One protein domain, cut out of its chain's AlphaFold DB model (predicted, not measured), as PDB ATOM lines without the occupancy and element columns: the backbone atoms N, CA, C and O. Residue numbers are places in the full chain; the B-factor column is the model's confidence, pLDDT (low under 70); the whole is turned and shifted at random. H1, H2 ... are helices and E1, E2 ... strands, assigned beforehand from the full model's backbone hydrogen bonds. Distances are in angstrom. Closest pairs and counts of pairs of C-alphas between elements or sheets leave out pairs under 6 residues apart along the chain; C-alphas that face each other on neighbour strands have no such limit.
ATOM      1  N   LEU A 242     -32.259 -42.774 -53.866       91.25
ATOM      2  CA  LEU A 242     -33.483 -43.015 -54.625       91.25
ATOM      3  C   LEU A 242     -34.390 -41.775 -54.642       91.25
ATOM      4  O   LEU A 242     -34.297 -40.900 -53.781       91.25
ATOM      5  N   TYR A 243     -35.290 -41.719 -55.617       90.06
ATOM      6  CA  TYR A 243     -36.283 -40.661 -55.756       90.06
ATOM      7  C   TYR A 243     -37.630 -41.146 -55.233       90.06
ATOM      8  O   TYR A 243     -38.044 -42.273 -55.508       90.06
ATOM      9  N   ASN A 244     -38.328 -40.311 -54.471       90.06
ATOM     10  CA  ASN A 244     -39.705 -40.610 -54.090       90.06
ATOM     11  C   ASN A 244     -40.659 -40.408 -55.288       90.06
ATOM     12  O   ASN A 244     -40.290 -39.839 -56.315       90.06
ATOM     13  N   GLN A 245     -41.919 -40.827 -55.146       86.12
ATOM     14  CA  GLN A 245     -42.942 -40.644 -56.190       86.12
ATOM     15  C   GLN A 245     -43.299 -39.168 -56.463       86.12
ATOM     16  O   GLN A 245     -43.926 -38.868 -57.474       86.12
ATOM     17  N   ALA A 246     -42.896 -38.235 -55.590       86.81
ATOM     18  CA  ALA A 246     -43.002 -36.797 -55.849       86.81
ATOM     19  C   ALA A 246     -41.855 -36.268 -56.737       86.81
ATOM     20  O   ALA A 246     -41.861 -35.098 -57.117       86.81
ATOM     21  N   GLY A 247     -40.885 -37.118 -57.094       84.75
ATOM     22  CA  GLY A 247     -39.713 -36.754 -57.886       84.75
ATOM     23  C   GLY A 247     -38.611 -36.070 -57.075       84.75
ATOM     24  O   GLY A 247     -37.709 -35.467 -57.657       84.75
ATOM     25  N   GLU A 248     -38.656 -36.152 -55.747       88.75
ATOM     26  CA  GLU A 248     -37.636 -35.589 -54.867       88.75
ATOM     27  C   GLU A 248     -36.542 -36.622 -54.594       88.75
ATOM     28  O   GLU A 248     -36.809 -37.758 -54.193       88.75
ATOM     29  N   ALA A 249     -35.294 -36.206 -54.796       89.75
ATOM     30  CA  ALA A 249     -34.122 -37.017 -54.500       89.75
ATOM     31  C   ALA A 249     -33.899 -37.130 -52.987       89.75
ATOM     32  O   ALA A 249     -33.765 -36.114 -52.297       89.75
ATOM     33  N   ILE A 250     -33.757 -38.354 -52.487       92.56
ATOM     34  CA  ILE A 250     -33.266 -38.601 -51.133       92.56
ATOM     35  C   ILE A 250     -31.752 -38.395 -51.158       92.56
ATOM     36  O   ILE A 250     -31.029 -39.145 -51.807       92.56
ATOM     37  N   ASN A 251     -31.250 -37.357 -50.490       91.25
ATOM     38  CA  ASN A 251     -29.806 -37.144 -50.412       91.25
ATOM     39  C   ASN A 251     -29.188 -38.186 -49.469       91.25
ATOM     40  O   ASN A 251     -29.705 -38.362 -48.357       91.25
ATOM     41  N   PRO A 252     -28.082 -38.839 -49.860       92.88
ATOM     42  CA  PRO A 252     -27.389 -39.729 -48.955       92.88
ATOM     43  C   PRO A 252     -26.889 -38.937 -47.743       92.88
ATOM     44  O   PRO A 252     -26.542 -37.759 -47.825       92.88
ATOM     45  N   SER A 253     -26.924 -39.581 -46.586       90.31
ATOM     46  CA  SER A 253     -26.406 -39.041 -45.326       90.31
ATOM     47  C   SER A 253     -25.732 -40.100 -44.461       90.31
ATOM     48  O   SER A 253     -25.143 -39.744 -43.443       90.31
ATOM     49  N   GLU A 254     -25.773 -41.362 -44.897       90.69
ATOM     50  CA  GLU A 254     -25.157 -42.507 -44.245       90.69
ATOM     51  C   GLU A 254     -24.207 -43.213 -45.217       90.69
ATOM     52  O   GLU A 254     -24.471 -43.322 -46.419       90.69
ATOM     53  N   ALA A 255     -23.098 -43.727 -44.691       92.00
ATOM     54  CA  ALA A 255     -22.257 -44.661 -45.429       92.00
ATOM     55  C   ALA A 255     -22.922 -46.050 -45.493       92.00
ATOM     56  O   ALA A 255     -23.835 -46.367 -44.727       92.00
ATOM     57  N   GLN A 256     -22.453 -46.904 -46.401       93.81
ATOM     58  CA  GLN A 256     -22.894 -48.288 -46.591       93.81
ATOM     59  C   GLN A 256     -22.392 -49.191 -45.451       93.81
ATOM     60  O   GLN A 256     -21.579 -50.091 -45.661       93.81
ATOM     61  N   LEU A 257     -22.887 -48.939 -44.236       92.12
ATOM     62  CA  LEU A 257     -22.512 -49.607 -42.988       92.12
ATOM     63  C   LEU A 257     -23.732 -50.224 -42.286       92.12
ATOM     64  O   LEU A 257     -24.870 -49.777 -42.463       92.12
ATOM     65  N   ASP A 258     -23.483 -51.227 -41.448       90.81
ATOM     66  CA  ASP A 258     -24.395 -51.655 -40.383       90.81
ATOM     67  C   ASP A 258     -24.277 -50.696 -39.192       90.81
ATOM     68  O   ASP A 258     -23.361 -50.770 -38.367       90.81
ATOM     69  N   LEU A 259     -25.207 -49.746 -39.128       86.81
ATOM     70  CA  LEU A 259     -25.226 -48.700 -38.113       86.81
ATOM     71  C   LEU A 259     -25.664 -49.245 -36.751       86.81
ATOM     72  O   LEU A 259     -25.213 -48.732 -35.726       86.81
ATOM     73  N   SER A 260     -26.507 -50.278 -36.736       83.31
ATOM     74  CA  SER A 260     -27.133 -50.865 -35.550       83.31
ATOM     75  C   SER A 260     -26.342 -52.011 -34.914       83.31
ATOM     76  O   SER A 260     -26.688 -52.428 -33.804       83.31
ATOM     77  N   LYS A 261     -25.293 -52.513 -35.584       82.12
ATOM     78  CA  LYS A 261     -24.492 -53.692 -35.189       82.12
ATOM     79  C   LYS A 261     -25.338 -54.960 -35.043       82.12
ATOM     80  O   LYS A 261     -25.025 -55.841 -34.239       82.12
ATOM     81  N   LYS A 262     -26.455 -55.041 -35.770       84.25
ATOM     82  CA  LYS A 262     -27.366 -56.199 -35.765       84.25
ATOM     83  C   LYS A 262     -27.281 -57.000 -37.061       84.25
ATOM     84  O   LYS A 262     -28.089 -57.903 -37.267       84.25
ATOM     85  N   GLY A 263     -26.303 -56.699 -37.905       85.75
ATOM     86  CA  GLY A 263     -26.145 -57.218 -39.250       85.75
ATOM     87  C   GLY A 263     -26.786 -56.287 -40.274       85.75
ATOM     88  O   GLY A 263     -27.903 -55.804 -40.088       85.75
ATOM     89  N   TYR A 264     -26.112 -56.111 -41.410       88.75
ATOM     90  CA  TYR A 264     -26.514 -55.157 -42.452       88.75
ATOM     91  C   TYR A 264     -27.950 -55.354 -42.967       88.75
ATOM     92  O   TYR A 264     -28.647 -54.394 -43.282       88.75
ATOM     93  N   ALA A 265     -28.408 -56.609 -43.048       84.25
ATOM     94  CA  ALA A 265     -29.746 -56.958 -43.535       84.25
ATOM     95  C   ALA A 265     -30.874 -56.603 -42.549       84.25
ATOM     96  O   ALA A 265     -32.039 -56.604 -42.930       84.25
ATOM     97  N   ASN A 266     -30.535 -56.316 -41.289       86.38
ATOM     98  CA  ASN A 266     -31.489 -55.963 -40.240       86.38
ATOM     99  C   ASN A 266     -31.595 -54.442 -40.028       86.38
ATOM    100  O   ASN A 266     -32.282 -53.998 -39.106       86.38
ATOM    101  N   GLU A 267     -30.921 -53.643 -40.860       87.38
ATOM    102  CA  GLU A 267     -31.054 -52.189 -40.853       87.38
ATOM    103  C   GLU A 267     -32.478 -51.750 -41.201       87.38
ATOM    104  O   GLU A 267     -33.175 -52.370 -42.008       87.38
ATOM    105  N   SER A 268     -32.907 -50.639 -40.600       87.00
ATOM    106  CA  SER A 268     -34.208 -50.058 -40.927       87.00
ATOM    107  C   SER A 268     -34.239 -49.573 -42.379       87.00
ATOM    108  O   SER A 268     -33.235 -49.102 -42.921       87.00
ATOM    109  N   GLN A 269     -35.416 -49.630 -43.007       85.06
ATOM    110  CA  GLN A 269     -35.595 -49.115 -44.366       85.06
ATOM    111  C   GLN A 269     -35.235 -47.625 -44.463       85.06
ATOM    112  O   GLN A 269     -34.596 -47.221 -45.432       85.06
ATOM    113  N   ASP A 270     -35.568 -46.828 -43.445       87.06
ATOM    114  CA  ASP A 270     -35.236 -45.401 -43.393       87.06
ATOM    115  C   ASP A 270     -33.723 -45.149 -43.396       87.06
ATOM    116  O   ASP A 270     -33.258 -44.205 -44.034       87.06
ATOM    117  N   ASN A 271     -32.941 -45.997 -42.718       88.62
ATOM    118  CA  ASN A 271     -31.481 -45.931 -42.781       88.62
ATOM    119  C   ASN A 271     -30.980 -46.362 -44.157       88.62
ATOM    120  O   ASN A 271     -30.154 -45.670 -44.743       88.62
ATOM    121  N   ASN A 272     -31.502 -47.464 -44.702       88.81
ATOM    122  CA  ASN A 272     -31.083 -47.974 -46.009       88.81
ATOM    123  C   ASN A 272     -31.325 -46.968 -47.145       88.81
ATOM    124  O   ASN A 272     -30.486 -46.848 -48.033       88.81
ATOM    125  N   LEU A 273     -32.411 -46.190 -47.092       90.81
ATOM    126  CA  LEU A 273     -32.694 -45.129 -48.067       90.81
ATOM    127  C   LEU A 273     -31.718 -43.943 -47.994       90.81
ATOM    128  O   LEU A 273     -31.560 -43.226 -48.978       90.81
ATOM    129  N   LYS A 274     -31.064 -43.731 -46.846       92.19
ATOM    130  CA  LYS A 274     -30.064 -42.670 -46.640       92.19
ATOM    131  C   LYS A 274     -28.644 -43.098 -47.011       92.19
ATOM    132  O   LYS A 274     -27.741 -42.262 -46.946       92.19
ATOM    133  N   LYS A 275     -28.425 -44.368 -47.364       93.00
ATOM    134  CA  LYS A 275     -27.101 -44.877 -47.730       93.00
ATOM    135  C   LYS A 275     -26.693 -44.412 -49.125       93.00
ATOM    136  O   LYS A 275     -27.531 -44.204 -50.000       93.00
ATOM    137  N   CYS A 276     -25.388 -44.290 -49.339       94.25
ATOM    138  CA  CYS A 276     -24.819 -44.147 -50.675       94.25
ATOM    139  C   CYS A 276     -25.270 -45.282 -51.606       94.25
ATOM    140  O   CYS A 276     -25.269 -46.450 -51.213       94.25
ATOM    141  N   LEU A 277     -25.594 -44.947 -52.855       92.62
ATOM    142  CA  LEU A 277     -25.823 -45.936 -53.909       92.62
ATOM    143  C   LEU A 277     -24.483 -46.400 -54.501       92.62
ATOM    144  O   LEU A 277     -23.519 -45.632 -54.477       92.62
ATOM    145  N   PRO A 278     -24.394 -47.640 -55.013       91.44
ATOM    146  CA  PRO A 278     -23.156 -48.143 -55.595       91.44
ATOM    147  C   PRO A 278     -22.796 -47.414 -56.892       91.44
ATOM    148  O   PRO A 278     -23.666 -47.150 -57.726       91.44
ATOM    149  N   ASP A 279     -21.504 -47.150 -57.101       90.69
ATOM    150  CA  ASP A 279     -21.015 -46.469 -58.307       90.69
ATOM    151  C   ASP A 279     -20.792 -47.422 -59.497       90.69
ATOM    152  O   ASP A 279     -19.709 -47.520 -60.076       90.69
ATOM    153  N   ASN A 280     -21.823 -48.191 -59.844       87.19
ATOM    154  CA  ASN A 280     -21.802 -49.107 -60.979       87.19
ATOM    155  C   ASN A 280     -23.218 -49.361 -61.524       87.19
ATOM    156  O   ASN A 280     -24.221 -48.852 -61.026       87.19
ATOM    157  N   ASN A 281     -23.301 -50.162 -62.583       82.81
ATOM    158  CA  ASN A 281     -24.555 -50.521 -63.236       82.81
ATOM    159  C   ASN A 281     -25.124 -51.886 -62.780       82.81
ATOM    160  O   ASN A 281     -26.017 -52.423 -63.438       82.81
ATOM    161  N   SER A 282     -24.639 -52.457 -61.670       83.56
ATOM    162  CA  SER A 282     -25.071 -53.770 -61.177       83.56
ATOM    163  C   SER A 282     -26.330 -53.672 -60.313       83.56
ATOM    164  O   SER A 282     -26.330 -53.101 -59.222       83.56
ATOM    165  N   ARG A 283     -27.420 -54.293 -60.781       82.00
ATOM    166  CA  ARG A 283     -28.687 -54.380 -60.032       82.00
ATOM    167  C   ARG A 283     -28.570 -55.233 -58.773       82.00
ATOM    168  O   ARG A 283     -29.195 -54.902 -57.771       82.00
ATOM    169  N   ASP A 284     -27.771 -56.296 -58.822       83.88
ATOM    170  CA  ASP A 284     -27.511 -57.130 -57.648       83.88
ATOM    171  C   ASP A 284     -26.782 -56.323 -56.575       83.88
ATOM    172  O   ASP A 284     -27.191 -56.331 -55.420       83.88
ATOM    173  N   ASN A 285     -25.783 -55.527 -56.968       86.38
ATOM    174  CA  ASN A 285     -25.061 -54.688 -56.020       86.38
ATOM    175  C   ASN A 285     -25.951 -53.592 -55.418       86.38
ATOM    176  O   ASN A 285     -25.902 -53.361 -54.214       86.38
ATOM    177  N   LEU A 286     -26.825 -52.975 -56.222       87.69
ATOM    178  CA  LEU A 286     -27.835 -52.038 -55.721       87.69
ATOM    179  C   LEU A 286     -28.772 -52.699 -54.702       87.69
ATOM    180  O   LEU A 286     -29.042 -52.121 -53.650       87.69
ATOM    181  N   ARG A 287     -29.253 -53.910 -55.001       86.69
ATOM    182  CA  ARG A 287     -30.122 -54.675 -54.101       86.69
ATOM    183  C   ARG A 287     -29.441 -54.958 -52.766       86.69
ATOM    184  O   ARG A 287     -30.039 -54.740 -51.712       86.69
ATOM    185  N   ASP A 288     -28.192 -55.396 -52.824       88.12
ATOM    186  CA  ASP A 288     -27.415 -55.750 -51.643       88.12
ATOM    187  C   ASP A 288     -27.121 -54.513 -50.778       88.12
ATOM    188  O   ASP A 288     -27.306 -54.558 -49.560       88.12
ATOM    189  N   VAL A 289     -26.748 -53.384 -51.396       89.31
ATOM    190  CA  VAL A 289     -26.489 -52.110 -50.703       89.31
ATOM    191  C   VAL A 289     -27.739 -51.568 -50.012       89.31
ATOM    192  O   VAL A 289     -27.647 -51.078 -48.884       89.31
ATOM    193  N   LEU A 290     -28.907 -51.677 -50.649       88.56
ATOM    194  CA  LEU A 290     -30.180 -51.273 -50.048       88.56
ATOM    195  C   LEU A 290     -30.659 -52.248 -48.961       88.56
ATOM    196  O   LEU A 290     -31.599 -51.924 -48.240       88.56
ATOM    197  N   GLY A 291     -30.026 -53.418 -48.818       80.75
ATOM    198  CA  GLY A 291     -30.342 -54.390 -47.772       80.75
ATOM    199  C   GLY A 291     -31.709 -55.056 -47.938       80.75
ATOM    200  O   GLY A 291     -32.312 -55.454 -46.945       80.75
ATOM    201  N   VAL A 292     -32.225 -55.162 -49.168       72.88
ATOM    202  CA  VAL A 292     -33.573 -55.691 -49.437       72.88
ATOM    203  C   VAL A 292     -33.499 -56.864 -50.407       72.88
ATOM    204  O   VAL A 292     -33.110 -56.691 -51.550       72.88
ATOM    205  N   THR A 293     -33.913 -58.059 -49.989       67.56
ATOM    206  CA  THR A 293     -33.813 -59.284 -50.809       67.56
ATOM    207  C   THR A 293     -34.827 -59.360 -51.955       67.56
ATOM    208  O   THR A 293     -34.518 -59.946 -52.989       67.56
ATOM    209  N   ASP A 294     -35.990 -58.716 -51.812       67.12
ATOM    210  CA  ASP A 294     -37.122 -58.806 -52.750       67.12
ATOM    211  C   ASP A 294     -37.405 -57.477 -53.476       67.12
ATOM    212  O   ASP A 294     -38.547 -57.033 -53.571       67.12
ATOM    213  N   LEU A 295     -36.368 -56.799 -53.979       72.44
ATOM    214  CA  LEU A 295     -36.574 -55.619 -54.829       72.44
ATOM    215  C   LEU A 295     -37.066 -56.041 -56.216       72.44
ATOM    216  O   LEU A 295     -36.336 -56.672 -56.984       72.44
ATOM    217  N   SER A 296     -38.289 -55.644 -56.567       76.38
ATOM    218  CA  SER A 296     -38.802 -55.801 -57.928       76.38
ATOM    219  C   SER A 296     -38.481 -54.563 -58.764       76.38
ATOM    220  O   SER A 296     -38.926 -53.465 -58.432       76.38
ATOM    221  N   PHE A 297     -37.758 -54.748 -59.869       78.00
ATOM    222  CA  PHE A 297     -37.500 -53.700 -60.856       78.00
ATOM    223  C   PHE A 297     -38.579 -53.729 -61.937       78.00
ATOM    224  O   PHE A 297     -38.661 -54.695 -62.702       78.00
ATOM    225  N   ASN A 298     -39.380 -52.670 -62.048       71.19
ATOM    226  CA  ASN A 298     -40.403 -52.575 -63.086       71.19
ATOM    227  C   ASN A 298     -39.816 -52.016 -64.396       71.19
ATOM    228  O   ASN A 298     -40.031 -50.861 -64.752       71.19
ATOM    229  N   GLY A 299     -39.017 -52.833 -65.096       65.75
ATOM    230  CA  GLY A 299     -38.496 -52.507 -66.427       65.75
ATOM    231  C   GLY A 299     -37.044 -52.916 -66.695       65.75
ATOM    232  O   GLY A 299     -36.268 -53.289 -65.806       65.75
ATOM    233  N   SER A 300     -36.656 -52.827 -67.968       54.69
ATOM    234  CA  SER A 300     -35.303 -53.087 -68.472       54.69
ATOM    235  C   SER A 300     -34.569 -51.765 -68.735       54.69
ATOM    236  O   SER A 300     -34.441 -51.329 -69.875       54.69
ATOM    237  N   GLY A 301     -34.137 -51.082 -67.680       57.22
ATOM    238  CA  GLY A 301     -33.410 -49.817 -67.781       57.22
ATOM    239  C   GLY A 301     -33.041 -49.234 -66.421       57.22
ATOM    240  O   GLY A 301     -33.242 -49.882 -65.389       57.22
ATOM    241  N   PHE A 302     -32.493 -48.023 -66.454       64.69
ATOM    242  CA  PHE A 302     -32.307 -47.115 -65.319       64.69
ATOM    243  C   PHE A 302     -33.374 -46.008 -65.425       64.69
ATOM    244  O   PHE A 302     -33.851 -45.738 -66.524       64.69
ATOM    245  N   GLY A 303     -33.808 -45.411 -64.315       67.19
ATOM    246  CA  GLY A 303     -35.078 -44.665 -64.247       67.19
ATOM    247  C   GLY A 303     -36.288 -45.590 -64.080       67.19
ATOM    248  O   GLY A 303     -37.355 -45.332 -64.626       67.19
ATOM    249  N   VAL A 304     -36.089 -46.729 -63.409       75.00
ATOM    250  CA  VAL A 304     -37.147 -47.712 -63.141       75.00
ATOM    251  C   VAL A 304     -37.658 -47.565 -61.719       75.00
ATOM    252  O   VAL A 304     -36.886 -47.286 -60.795       75.00
ATOM    253  N   ASP A 305     -38.949 -47.827 -61.560       84.12
ATOM    254  CA  ASP A 305     -39.565 -47.992 -60.255       84.12
ATOM    255  C   ASP A 305     -39.041 -49.263 -59.578       84.12
ATOM    256  O   ASP A 305     -38.992 -50.357 -60.159       84.12
ATOM    257  N   ILE A 306     -38.661 -49.084 -58.323       85.62
ATOM    258  CA  ILE A 306     -38.240 -50.092 -57.371       85.62
ATOM    259  C   ILE A 306     -39.314 -50.158 -56.293       85.62
ATOM    260  O   ILE A 306     -39.507 -49.211 -55.527       85.62
ATOM    261  N   THR A 307     -39.985 -51.301 -56.212       86.69
ATOM    262  CA  THR A 307     -40.961 -51.564 -55.153       86.69
ATOM    263  C   THR A 307     -40.281 -52.294 -54.003       86.69
ATOM    264  O   THR A 307     -39.663 -53.342 -54.196       86.69
ATOM    265  N   PHE A 308     -40.399 -51.732 -52.805       84.06
ATOM    266  CA  PHE A 308     -39.940 -52.335 -51.560       84.06
ATOM    267  C   PHE A 308     -41.001 -53.300 -50.994       84.06
ATOM    268  O   PHE A 308     -42.183 -53.163 -51.315       84.06
ATOM    269  N   PRO A 309     -40.631 -54.229 -50.090       80.56
ATOM    270  CA  PRO A 309     -41.557 -55.196 -49.488       80.56
ATOM    271  C   PRO A 309     -42.775 -54.584 -48.778       80.56
ATOM    272  O   PRO A 309     -43.800 -55.239 -48.623       80.56
ATOM    273  N   ASN A 310     -42.684 -53.321 -48.351       82.06
ATOM    274  CA  ASN A 310     -43.787 -52.566 -47.752       82.06
ATOM    275  C   ASN A 310     -44.697 -51.869 -48.784       82.06
ATOM    276  O   ASN A 310     -45.491 -51.009 -48.407       82.06
ATOM    277  N   ASN A 311     -44.569 -52.203 -50.071       84.00
ATOM    278  CA  ASN A 311     -45.219 -51.556 -51.215       84.00
ATOM    279  C   ASN A 311     -44.843 -50.078 -51.428       84.00
ATOM    280  O   ASN A 311     -45.480 -49.404 -52.239       84.00
ATOM    281  N   ALA A 312     -43.818 -49.558 -50.745       87.25
ATOM    282  CA  ALA A 312     -43.279 -48.246 -51.078       87.25
ATOM    283  C   ALA A 312     -42.544 -48.325 -52.422       87.25
ATOM    284  O   ALA A 312     -41.747 -49.239 -52.643       87.25
ATOM    285  N   VAL A 313     -42.810 -47.369 -53.308       89.25
ATOM    286  CA  VAL A 313     -42.213 -47.314 -54.645       89.25
ATOM    287  C   VAL A 313     -41.266 -46.125 -54.718       89.25
ATOM    288  O   VAL A 313     -41.654 -44.998 -54.410       89.25
ATOM    289  N   TYR A 314     -40.038 -46.376 -55.150       89.56
ATOM    290  CA  TYR A 314     -39.019 -45.358 -55.370       89.56
ATOM    291  C   TYR A 314     -38.428 -45.503 -56.761       89.56
ATOM    292  O   TYR A 314     -38.322 -46.609 -57.273       89.56
ATOM    293  N   GLU A 315     -37.974 -44.412 -57.352       87.31
ATOM    294  CA  GLU A 315     -37.345 -44.437 -58.664       87.31
ATOM    295  C   GLU A 315     -35.816 -44.391 -58.522       87.31
ATOM    296  O   GLU A 315     -35.260 -43.574 -57.780       87.31
ATOM    297  N   TYR A 316     -35.111 -45.264 -59.240       86.12
ATOM    298  CA  TYR A 316     -33.650 -45.249 -59.281       86.12
ATOM    299  C   TYR A 316     -33.130 -44.563 -60.539       86.12
ATOM    300  O   TYR A 316     -33.278 -45.094 -61.639       86.12
ATOM    301  N   ARG A 317     -32.453 -43.420 -60.371       84.25
ATOM    302  CA  ARG A 317     -31.896 -42.604 -61.469       84.25
ATOM    303  C   ARG A 317     -30.364 -42.635 -61.577       84.25
ATOM    304  O   ARG A 317     -29.795 -41.892 -62.369       84.25
ATOM    305  N   GLY A 376     -12.048 -44.904 -51.569       90.12
ATOM    306  CA  GLY A 376     -11.236 -44.672 -50.375       90.12
ATOM    307  C   GLY A 376     -11.320 -45.812 -49.377       90.12
ATOM    308  O   GLY A 376     -11.791 -46.890 -49.709       90.12
ATOM    309  N   ASN A 377     -10.866 -45.578 -48.150       91.19
ATOM    310  CA  ASN A 377     -10.967 -46.534 -47.048       91.19
ATOM    311  C   ASN A 377     -11.647 -45.834 -45.873       91.19
ATOM    312  O   ASN A 377     -11.467 -44.630 -45.679       91.19
ATOM    313  N   LEU A 378     -12.406 -46.584 -45.082       90.56
ATOM    314  CA  LEU A 378     -12.977 -46.105 -43.830       90.56
ATOM    315  C   LEU A 378     -12.198 -46.709 -42.672       90.56
ATOM    316  O   LEU A 378     -11.758 -47.842 -42.764       90.56
ATOM    317  N   ASN A 379     -12.067 -45.978 -41.570       90.25
ATOM    318  CA  ASN A 379     -11.574 -46.562 -40.325       90.25
ATOM    319  C   ASN A 379     -12.787 -46.914 -39.469       90.25
ATOM    320  O   ASN A 379     -13.527 -45.998 -39.105       90.25
ATOM    321  N   LEU A 380     -13.006 -48.203 -39.215       89.94
ATOM    322  CA  LEU A 380     -14.190 -48.726 -38.533       89.94
ATOM    323  C   LEU A 380     -13.800 -49.604 -37.337       89.94
ATOM    324  O   LEU A 380     -12.715 -50.193 -37.281       89.94
ATOM    325  N   ALA A 381     -14.714 -49.733 -36.379       85.69
ATOM    326  CA  ALA A 381     -14.625 -50.740 -35.326       85.69
ATOM    327  C   ALA A 381     -14.754 -52.178 -35.879       85.69
ATOM    328  O   ALA A 381     -15.207 -52.404 -37.002       85.69
ATOM    329  N   SER A 382     -14.363 -53.174 -35.077       86.19
ATOM    330  CA  SER A 382     -14.550 -54.583 -35.446       86.19
ATOM    331  C   SER A 382     -16.031 -54.962 -35.523       86.19
ATOM    332  O   SER A 382     -16.870 -54.401 -34.816       86.19
ATOM    333  N   ASN A 383     -16.330 -55.971 -36.344       85.56
ATOM    334  CA  ASN A 383     -17.658 -56.557 -36.546       85.56
ATOM    335  C   ASN A 383     -18.729 -55.571 -37.048       85.56
ATOM    336  O   ASN A 383     -19.915 -55.778 -36.806       85.56
ATOM    337  N   VAL A 384     -18.321 -54.503 -37.739       89.44
ATOM    338  CA  VAL A 384     -19.236 -53.641 -38.496       89.44
ATOM    339  C   VAL A 384     -19.309 -54.171 -39.926       89.44
ATOM    340  O   VAL A 384     -18.306 -54.153 -40.651       89.44
ATOM    341  N   ASP A 385     -20.487 -54.659 -40.328       93.06
ATOM    342  CA  ASP A 385     -20.732 -55.023 -41.723       93.06
ATOM    343  C   ASP A 385     -20.651 -53.766 -42.601       93.06
ATOM    344  O   ASP A 385     -21.222 -52.721 -42.278       93.06
ATOM    345  N   HIS A 386     -19.963 -53.868 -43.733       93.38
ATOM    346  CA  HIS A 386     -19.789 -52.782 -44.693       93.38
ATOM    347  C   HIS A 386     -19.605 -53.326 -46.114       93.38
ATOM    348  O   HIS A 386     -19.368 -54.518 -46.305       93.38
ATOM    349  N   PHE A 387     -19.715 -52.454 -47.117       94.38
ATOM    350  CA  PHE A 387     -19.422 -52.794 -48.511       94.38
ATOM    351  C   PHE A 387     -18.034 -52.299 -48.907       94.38
ATOM    352  O   PHE A 387     -17.777 -51.096 -48.894       94.38
ATOM    353  N   SER A 388     -17.149 -53.219 -49.287       93.12
ATOM    354  CA  SER A 388     -15.802 -52.898 -49.770       93.12
ATOM    355  C   SER A 388     -15.299 -53.933 -50.782       93.12
ATOM    356  O   SER A 388     -15.994 -54.897 -51.113       93.12
ATOM    357  N   SER A 389     -14.117 -53.700 -51.353       89.62
ATOM    358  CA  SER A 389     -13.406 -54.667 -52.188       89.62
ATOM    359  C   SER A 389     -11.897 -54.511 -52.041       89.62
ATOM    360  O   SER A 389     -11.398 -53.394 -51.929       89.62
ATOM    361  N   GLU A 390     -11.166 -55.623 -52.114       86.00
ATOM    362  CA  GLU A 390      -9.697 -55.641 -52.099       86.00
ATOM    363  C   GLU A 390      -9.090 -54.886 -53.294       86.00
ATOM    364  O   GLU A 390      -7.979 -54.368 -53.208       86.00
ATOM    365  N   THR A 391      -9.811 -54.800 -54.419       83.31
ATOM    366  CA  THR A 391      -9.373 -54.050 -55.605       83.31
ATOM    367  C   THR A 391     -10.030 -52.661 -55.652       83.31
ATOM    368  O   THR A 391     -11.236 -52.538 -55.433       83.31
ATOM    369  N   PRO A 392      -9.285 -51.583 -55.965       82.69
ATOM    370  CA  PRO A 392      -9.802 -50.229 -55.822       82.69
ATOM    371  C   PRO A 392     -11.070 -49.895 -56.594       82.69
ATOM    372  O   PRO A 392     -11.926 -49.287 -55.982       82.69
ATOM    373  N   LEU A 393     -11.255 -50.271 -57.864       82.50
ATOM    374  CA  LEU A 393     -12.441 -49.872 -58.657       82.50
ATOM    375  C   LEU A 393     -13.331 -51.063 -59.073       82.50
ATOM    376  O   LEU A 393     -14.142 -50.952 -59.988       82.50
ATOM    377  N   SER A 394     -13.195 -52.211 -58.405       82.62
ATOM    378  CA  SER A 394     -14.059 -53.385 -58.599       82.62
ATOM    379  C   SER A 394     -15.403 -53.252 -57.872       82.62
ATOM    380  O   SER A 394     -15.575 -52.441 -56.961       82.62
ATOM    381  N   VAL A 395     -16.361 -54.114 -58.224       85.00
ATOM    382  CA  VAL A 395     -17.649 -54.212 -57.516       85.00
ATOM    383  C   VAL A 395     -17.430 -54.554 -56.038       85.00
ATOM    384  O   VAL A 395     -16.632 -55.432 -55.702       85.00
ATOM    385  N   ARG A 396     -18.156 -53.865 -55.151       89.94
ATOM    386  CA  ARG A 396     -18.098 -54.084 -53.700       89.94
ATOM    387  C   ARG A 396     -18.956 -55.258 -53.279       89.94
ATOM    388  O   ARG A 396     -20.041 -55.463 -53.819       89.94
ATOM    389  N   SER A 397     -18.520 -55.965 -52.251       91.56
ATOM    390  CA  SER A 397     -19.308 -56.997 -51.590       91.56
ATOM    391  C   SER A 397     -19.419 -56.698 -50.100       91.56
ATOM    392  O   SER A 397     -18.618 -55.959 -49.526       91.56
ATOM    393  N   LYS A 398     -20.453 -57.256 -49.468       92.75
ATOM    394  CA  LYS A 398     -20.622 -57.154 -48.021       92.75
ATOM    395  C   LYS A 398     -19.526 -57.952 -47.316       92.75
ATOM    396  O   LYS A 398     -19.403 -59.157 -47.537       92.75
ATOM    397  N   THR A 399     -18.803 -57.300 -46.420       92.94
ATOM    398  CA  THR A 399     -17.770 -57.891 -45.566       92.94
ATOM    399  C   THR A 399     -17.793 -57.243 -44.177       92.94
ATOM    400  O   THR A 399     -18.616 -56.371 -43.907       92.94
ATOM    401  N   SER A 400     -16.923 -57.683 -43.270       90.75
ATOM    402  CA  SER A 400     -16.774 -57.116 -41.927       90.75
ATOM    403  C   SER A 400     -15.315 -57.172 -41.475       90.75
ATOM    404  O   SER A 400     -14.551 -58.042 -41.893       90.75
ATOM    405  N   LEU A 401     -14.916 -56.239 -40.608       85.25
ATOM    406  CA  LEU A 401     -13.572 -56.228 -40.035       85.25
ATOM    407  C   LEU A 401     -13.478 -57.180 -38.837       85.25
ATOM    408  O   LEU A 401     -14.166 -56.988 -37.835       85.25
ATOM    409  N   LEU A 402     -12.566 -58.155 -38.892       83.00
ATOM    410  CA  LEU A 402     -12.281 -59.053 -37.758       83.00
ATOM    411  C   LEU A 402     -11.654 -58.307 -36.567       83.00
ATOM    412  O   LEU A 402     -11.881 -58.644 -35.406       83.00
ATOM    413  N   SER A 403     -10.882 -57.263 -36.856       84.81
ATOM    414  CA  SER A 403     -10.289 -56.336 -35.895       84.81
ATOM    415  C   SER A 403     -10.473 -54.917 -36.416       84.81
ATOM    416  O   SER A 403     -10.305 -54.698 -37.611       84.81
ATOM    417  N   GLY A 404     -10.806 -53.964 -35.542       84.94
ATOM    418  CA  GLY A 404     -11.021 -52.581 -35.967       84.94
ATOM    419  C   GLY A 404      -9.771 -51.978 -36.613       84.94
ATOM    420  O   GLY A 404      -8.650 -52.309 -36.223       84.94
ATOM    421  N   GLY A 405      -9.974 -51.110 -37.599       87.94
ATOM    422  CA  GLY A 405      -8.921 -50.583 -38.458       87.94
ATOM    423  C   GLY A 405      -9.479 -50.055 -39.774       87.94
ATOM    424  O   GLY A 405     -10.673 -49.764 -39.877       87.94
ATOM    425  N   ASP A 406      -8.609 -49.926 -40.771       90.44
ATOM    426  CA  ASP A 406      -9.014 -49.498 -42.106       90.44
ATOM    427  C   ASP A 406      -9.705 -50.645 -42.858       90.44
ATOM    428  O   ASP A 406      -9.244 -51.786 -42.839       90.44
ATOM    429  N   THR A 407     -10.818 -50.338 -43.519       92.12
ATOM    430  CA  THR A 407     -11.491 -51.231 -44.466       92.12
ATOM    431  C   THR A 407     -10.653 -51.409 -45.724       92.12
ATOM    432  O   THR A 407      -9.812 -50.565 -46.046       92.12
ATOM    433  N   ASP A 408     -10.995 -52.413 -46.534       91.44
ATOM    434  CA  ASP A 408     -10.642 -52.400 -47.954       91.44
ATOM    435  C   ASP A 408     -11.312 -51.209 -48.678       91.44
ATOM    436  O   ASP A 408     -11.874 -50.297 -48.052       91.44
ATOM    437  N   TYR A 409     -11.252 -51.177 -50.008       91.00
ATOM    438  CA  TYR A 409     -11.711 -50.024 -50.772       91.00
ATOM    439  C   TYR A 409     -13.236 -49.923 -50.802       91.00
ATOM    440  O   TYR A 409     -13.927 -50.835 -51.253       91.00
ATOM    441  N   VAL A 410     -13.755 -48.789 -50.342       92.88
ATOM    442  CA  VAL A 410     -15.170 -48.412 -50.398       92.88
ATOM    443  C   VAL A 410     -15.418 -47.425 -51.538       92.88
ATOM    444  O   VAL A 410     -14.497 -46.754 -52.018       92.88
ATOM    445  N   ASP A 411     -16.677 -47.279 -51.943       92.56
ATOM    446  CA  ASP A 411     -17.070 -46.251 -52.913       92.56
ATOM    447  C   ASP A 411     -16.862 -44.839 -52.353       92.56
ATOM    448  O   ASP A 411     -17.116 -44.579 -51.172       92.56
ATOM    449  N   GLY A 412     -16.437 -43.907 -53.211       93.62
ATOM    450  CA  GLY A 412     -16.098 -42.532 -52.836       93.62
ATOM    451  C   GLY A 412     -17.220 -41.756 -52.143       93.62
ATOM    452  O   GLY A 412     -16.941 -40.927 -51.275       93.62
ATOM    453  N   CYS A 413     -18.486 -42.071 -52.447       95.19
ATOM    454  CA  CYS A 413     -19.641 -41.484 -51.764       95.19
ATOM    455  C   CYS A 413     -19.570 -41.711 -50.248       95.19
ATOM    456  O   CYS A 413     -19.818 -40.785 -49.479       95.19
ATOM    457  N   ASN A 414     -19.147 -42.902 -49.801       94.31
ATOM    458  CA  ASN A 414     -19.037 -43.212 -48.375       94.31
ATOM    459  C   ASN A 414     -18.064 -42.258 -47.667       94.31
ATOM    460  O   ASN A 414     -18.345 -41.780 -46.571       94.31
ATOM    461  N   VAL A 415     -16.945 -41.933 -48.319       92.44
ATOM    462  CA  VAL A 415     -15.957 -40.979 -47.797       92.44
ATOM    463  C   VAL A 415     -16.528 -39.561 -47.803       92.44
ATOM    464  O   VAL A 415     -16.462 -38.864 -46.792       92.44
ATOM    465  N   ARG A 416     -17.148 -39.134 -48.915       92.06
ATOM    466  CA  ARG A 416     -17.733 -37.789 -49.041       92.06
ATOM    467  C   ARG A 416     -18.823 -37.518 -48.007       92.06
ATOM    468  O   ARG A 416     -18.860 -36.411 -47.476       92.06
ATOM    469  N   MET A 417     -19.669 -38.502 -47.694       89.88
ATOM    470  CA  MET A 417     -20.730 -38.355 -46.691       89.88
ATOM    471  C   MET A 417     -20.177 -38.175 -45.276       89.88
ATOM    472  O   MET A 417     -20.664 -37.326 -44.525       89.88
ATOM    473  N   LEU A 418     -19.139 -38.936 -44.916       86.62
ATOM    474  CA  LEU A 418     -18.504 -38.840 -43.600       86.62
ATOM    475  C   LEU A 418     -17.675 -37.561 -43.448       86.62
ATOM    476  O   LEU A 418     -17.489 -37.075 -42.339       86.62
ATOM    477  N   GLU A 419     -17.206 -36.980 -44.548       84.19
ATOM    478  CA  GLU A 419     -16.401 -35.759 -44.551       84.19
ATOM    479  C   GLU A 419     -17.187 -34.492 -44.927       84.19
ATOM    480  O   GLU A 419     -16.600 -33.469 -45.294       84.19
ATOM    481  N   TYR A 420     -18.515 -34.529 -44.841       84.94
ATOM    482  CA  TYR A 420     -19.359 -33.401 -45.212       84.94
ATOM    483  C   TYR A 420     -19.573 -32.403 -44.065       84.94
ATOM    484  O   TYR A 420     -20.103 -32.742 -43.002       84.94
ATOM    485  N   ASN A 421     -19.247 -31.132 -44.303       79.38
ATOM    486  CA  ASN A 421     -19.572 -30.032 -43.406       79.38
ATOM    487  C   ASN A 421     -20.926 -29.417 -43.788       79.38
ATOM    488  O   ASN A 421     -21.032 -28.604 -44.707       79.38
ATOM    489  N   SER A 422     -21.960 -29.751 -43.017       78.25
ATOM    490  CA  SER A 422     -23.322 -29.246 -43.214       78.25
ATOM    491  C   SER A 422     -23.496 -27.747 -42.950       78.25
ATOM    492  O   SER A 422     -24.442 -27.167 -43.471       78.25
ATOM    493  N   TYR A 423     -22.622 -27.110 -42.162       76.88
ATOM    494  CA  TYR A 423     -22.712 -25.671 -41.883       76.88
ATOM    495  C   TYR A 423     -22.201 -24.833 -43.054       76.88
ATOM    496  O   TYR A 423     -22.825 -23.843 -43.425       76.88
ATOM    497  N   ALA A 424     -21.071 -25.239 -43.636       78.06
ATOM    498  CA  ALA A 424     -20.504 -24.591 -44.818       78.06
ATOM    499  C   ALA A 424     -21.150 -25.079 -46.126       78.06
ATOM    500  O   ALA A 424     -21.052 -24.399 -47.143       78.06
ATOM    501  N   LYS A 481     -14.946 -36.687 -38.696       73.88
ATOM    502  CA  LYS A 481     -15.884 -37.568 -39.403       73.88
ATOM    503  C   LYS A 481     -17.275 -37.400 -38.811       73.88
ATOM    504  O   LYS A 481     -17.445 -37.499 -37.593       73.88
ATOM    505  N   LYS A 482     -18.255 -37.141 -39.671       81.06
ATOM    506  CA  LYS A 482     -19.662 -37.176 -39.309       81.06
ATOM    507  C   LYS A 482     -20.047 -38.609 -38.965       81.06
ATOM    508  O   LYS A 482     -19.603 -39.545 -39.618       81.06
ATOM    509  N   CYS A 483     -20.885 -38.771 -37.958       80.00
ATOM    510  CA  CYS A 483     -21.433 -40.063 -37.586       80.00
ATOM    511  C   CYS A 483     -22.866 -39.896 -37.097       80.00
ATOM    512  O   CYS A 483     -23.259 -38.815 -36.667       80.00
ATOM    513  N   THR A 484     -23.625 -40.979 -37.150       82.94
ATOM    514  CA  THR A 484     -24.949 -41.103 -36.524       82.94
ATOM    515  C   THR A 484     -24.967 -42.209 -35.471       82.94
ATOM    516  O   THR A 484     -25.748 -42.156 -34.525       82.94
ATOM    517  N   SER A 485     -24.045 -43.170 -35.577       83.38
ATOM    518  CA  SER A 485     -23.737 -44.164 -34.550       83.38
ATOM    519  C   SER A 485     -22.230 -44.376 -34.430       83.38
ATOM    520  O   SER A 485     -21.461 -44.008 -35.324       83.38
ATOM    521  N   SER A 486     -21.780 -44.994 -33.333       84.81
ATOM    522  CA  SER A 486     -20.346 -45.264 -33.148       84.81
ATOM    523  C   SER A 486     -19.823 -46.342 -34.104       84.81
ATOM    524  O   SER A 486     -18.615 -46.531 -34.193       84.81
ATOM    525  N   SER A 487     -20.700 -47.030 -34.846       84.12
ATOM    526  CA  SER A 487     -20.317 -47.948 -35.930       84.12
ATOM    527  C   SER A 487     -19.660 -47.229 -37.108       84.12
ATOM    528  O   SER A 487     -18.863 -47.834 -37.813       84.12
ATOM    529  N   ALA A 488     -19.968 -45.944 -37.308       84.06
ATOM    530  CA  ALA A 488     -19.335 -45.109 -38.329       84.06
ATOM    531  C   ALA A 488     -17.959 -44.560 -37.897       84.06
ATOM    532  O   ALA A 488     -17.310 -43.852 -38.669       84.06
ATOM    533  N   CYS A 489     -17.524 -44.866 -36.670       84.31
ATOM    534  CA  CYS A 489     -16.279 -44.385 -36.087       84.31
ATOM    535  C   CYS A 489     -15.230 -45.494 -35.962       84.31
ATOM    536  O   CYS A 489     -15.536 -46.692 -36.000       84.31
TER     537      CYS A 489
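AT A GLANCE: This is residues 242 to 317, 376 to 424 and 481 to 489 of the 643 residues of an uncharacterized protein of Bdellovibrionales bacterium RIFOXYA1_FULL_36_14 (UniProt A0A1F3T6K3). There is little regular structure: a small sheet, E1 E2 E3, lies at one end, the hairpin E4 E5 and the separate helix H3 lie toward the other, and H1 and H2 lie between, with most of the rest in loops. Of 134 printed residues, 39 are in named elements, mixed, in order H1 H2 E1 E2 E3 E4 E5 H3. Both sheets are antiparallel; the whole is compact, radius of gyration of the C-alphas 14.6 A, spans 41 by 34 by 28 A.

IN THESE COORDINATES: E1 is residues 296 to 298, E2 304 to 307, E3 313 to 316, E4 385 to 388, E5 397 to 400. H1, 269 to 273, begins at (-35.595, -49.115, -44.366); H2, 283 to 290, spans 10.6 A; H3, 412 to 418, spans 10.2 A, ending at (-18.504, -38.840, -43.600).

HOW THE PARTS SIT: E1 E2 E3 is a meander, successive antiparallel neighbours; within hydrogen-bond range are N 298 and O 305, 3.0 A, and N 306 and O 314, 2.7 A. H1 and H2 only just touch, with 3 pairs of C-alphas within 8 A, closest Asn 272 and Leu 290, 5.3 A. In E4 and E5, N 386 and O 399 are 2.8 A apart. H3 touches no helix. In H1, H2 and H3 every O i to N i+4 pair is within range.

THE WHOLE: The printed part is cut between residues 317 and 376, whose C-alphas are 23.5 A apart, and between residues 424 and 481, whose C-alphas are 14.8 A apart. E5 to H3 is a long link. Residues 293 to 294 and 299 to 303 have pLDDT under 70.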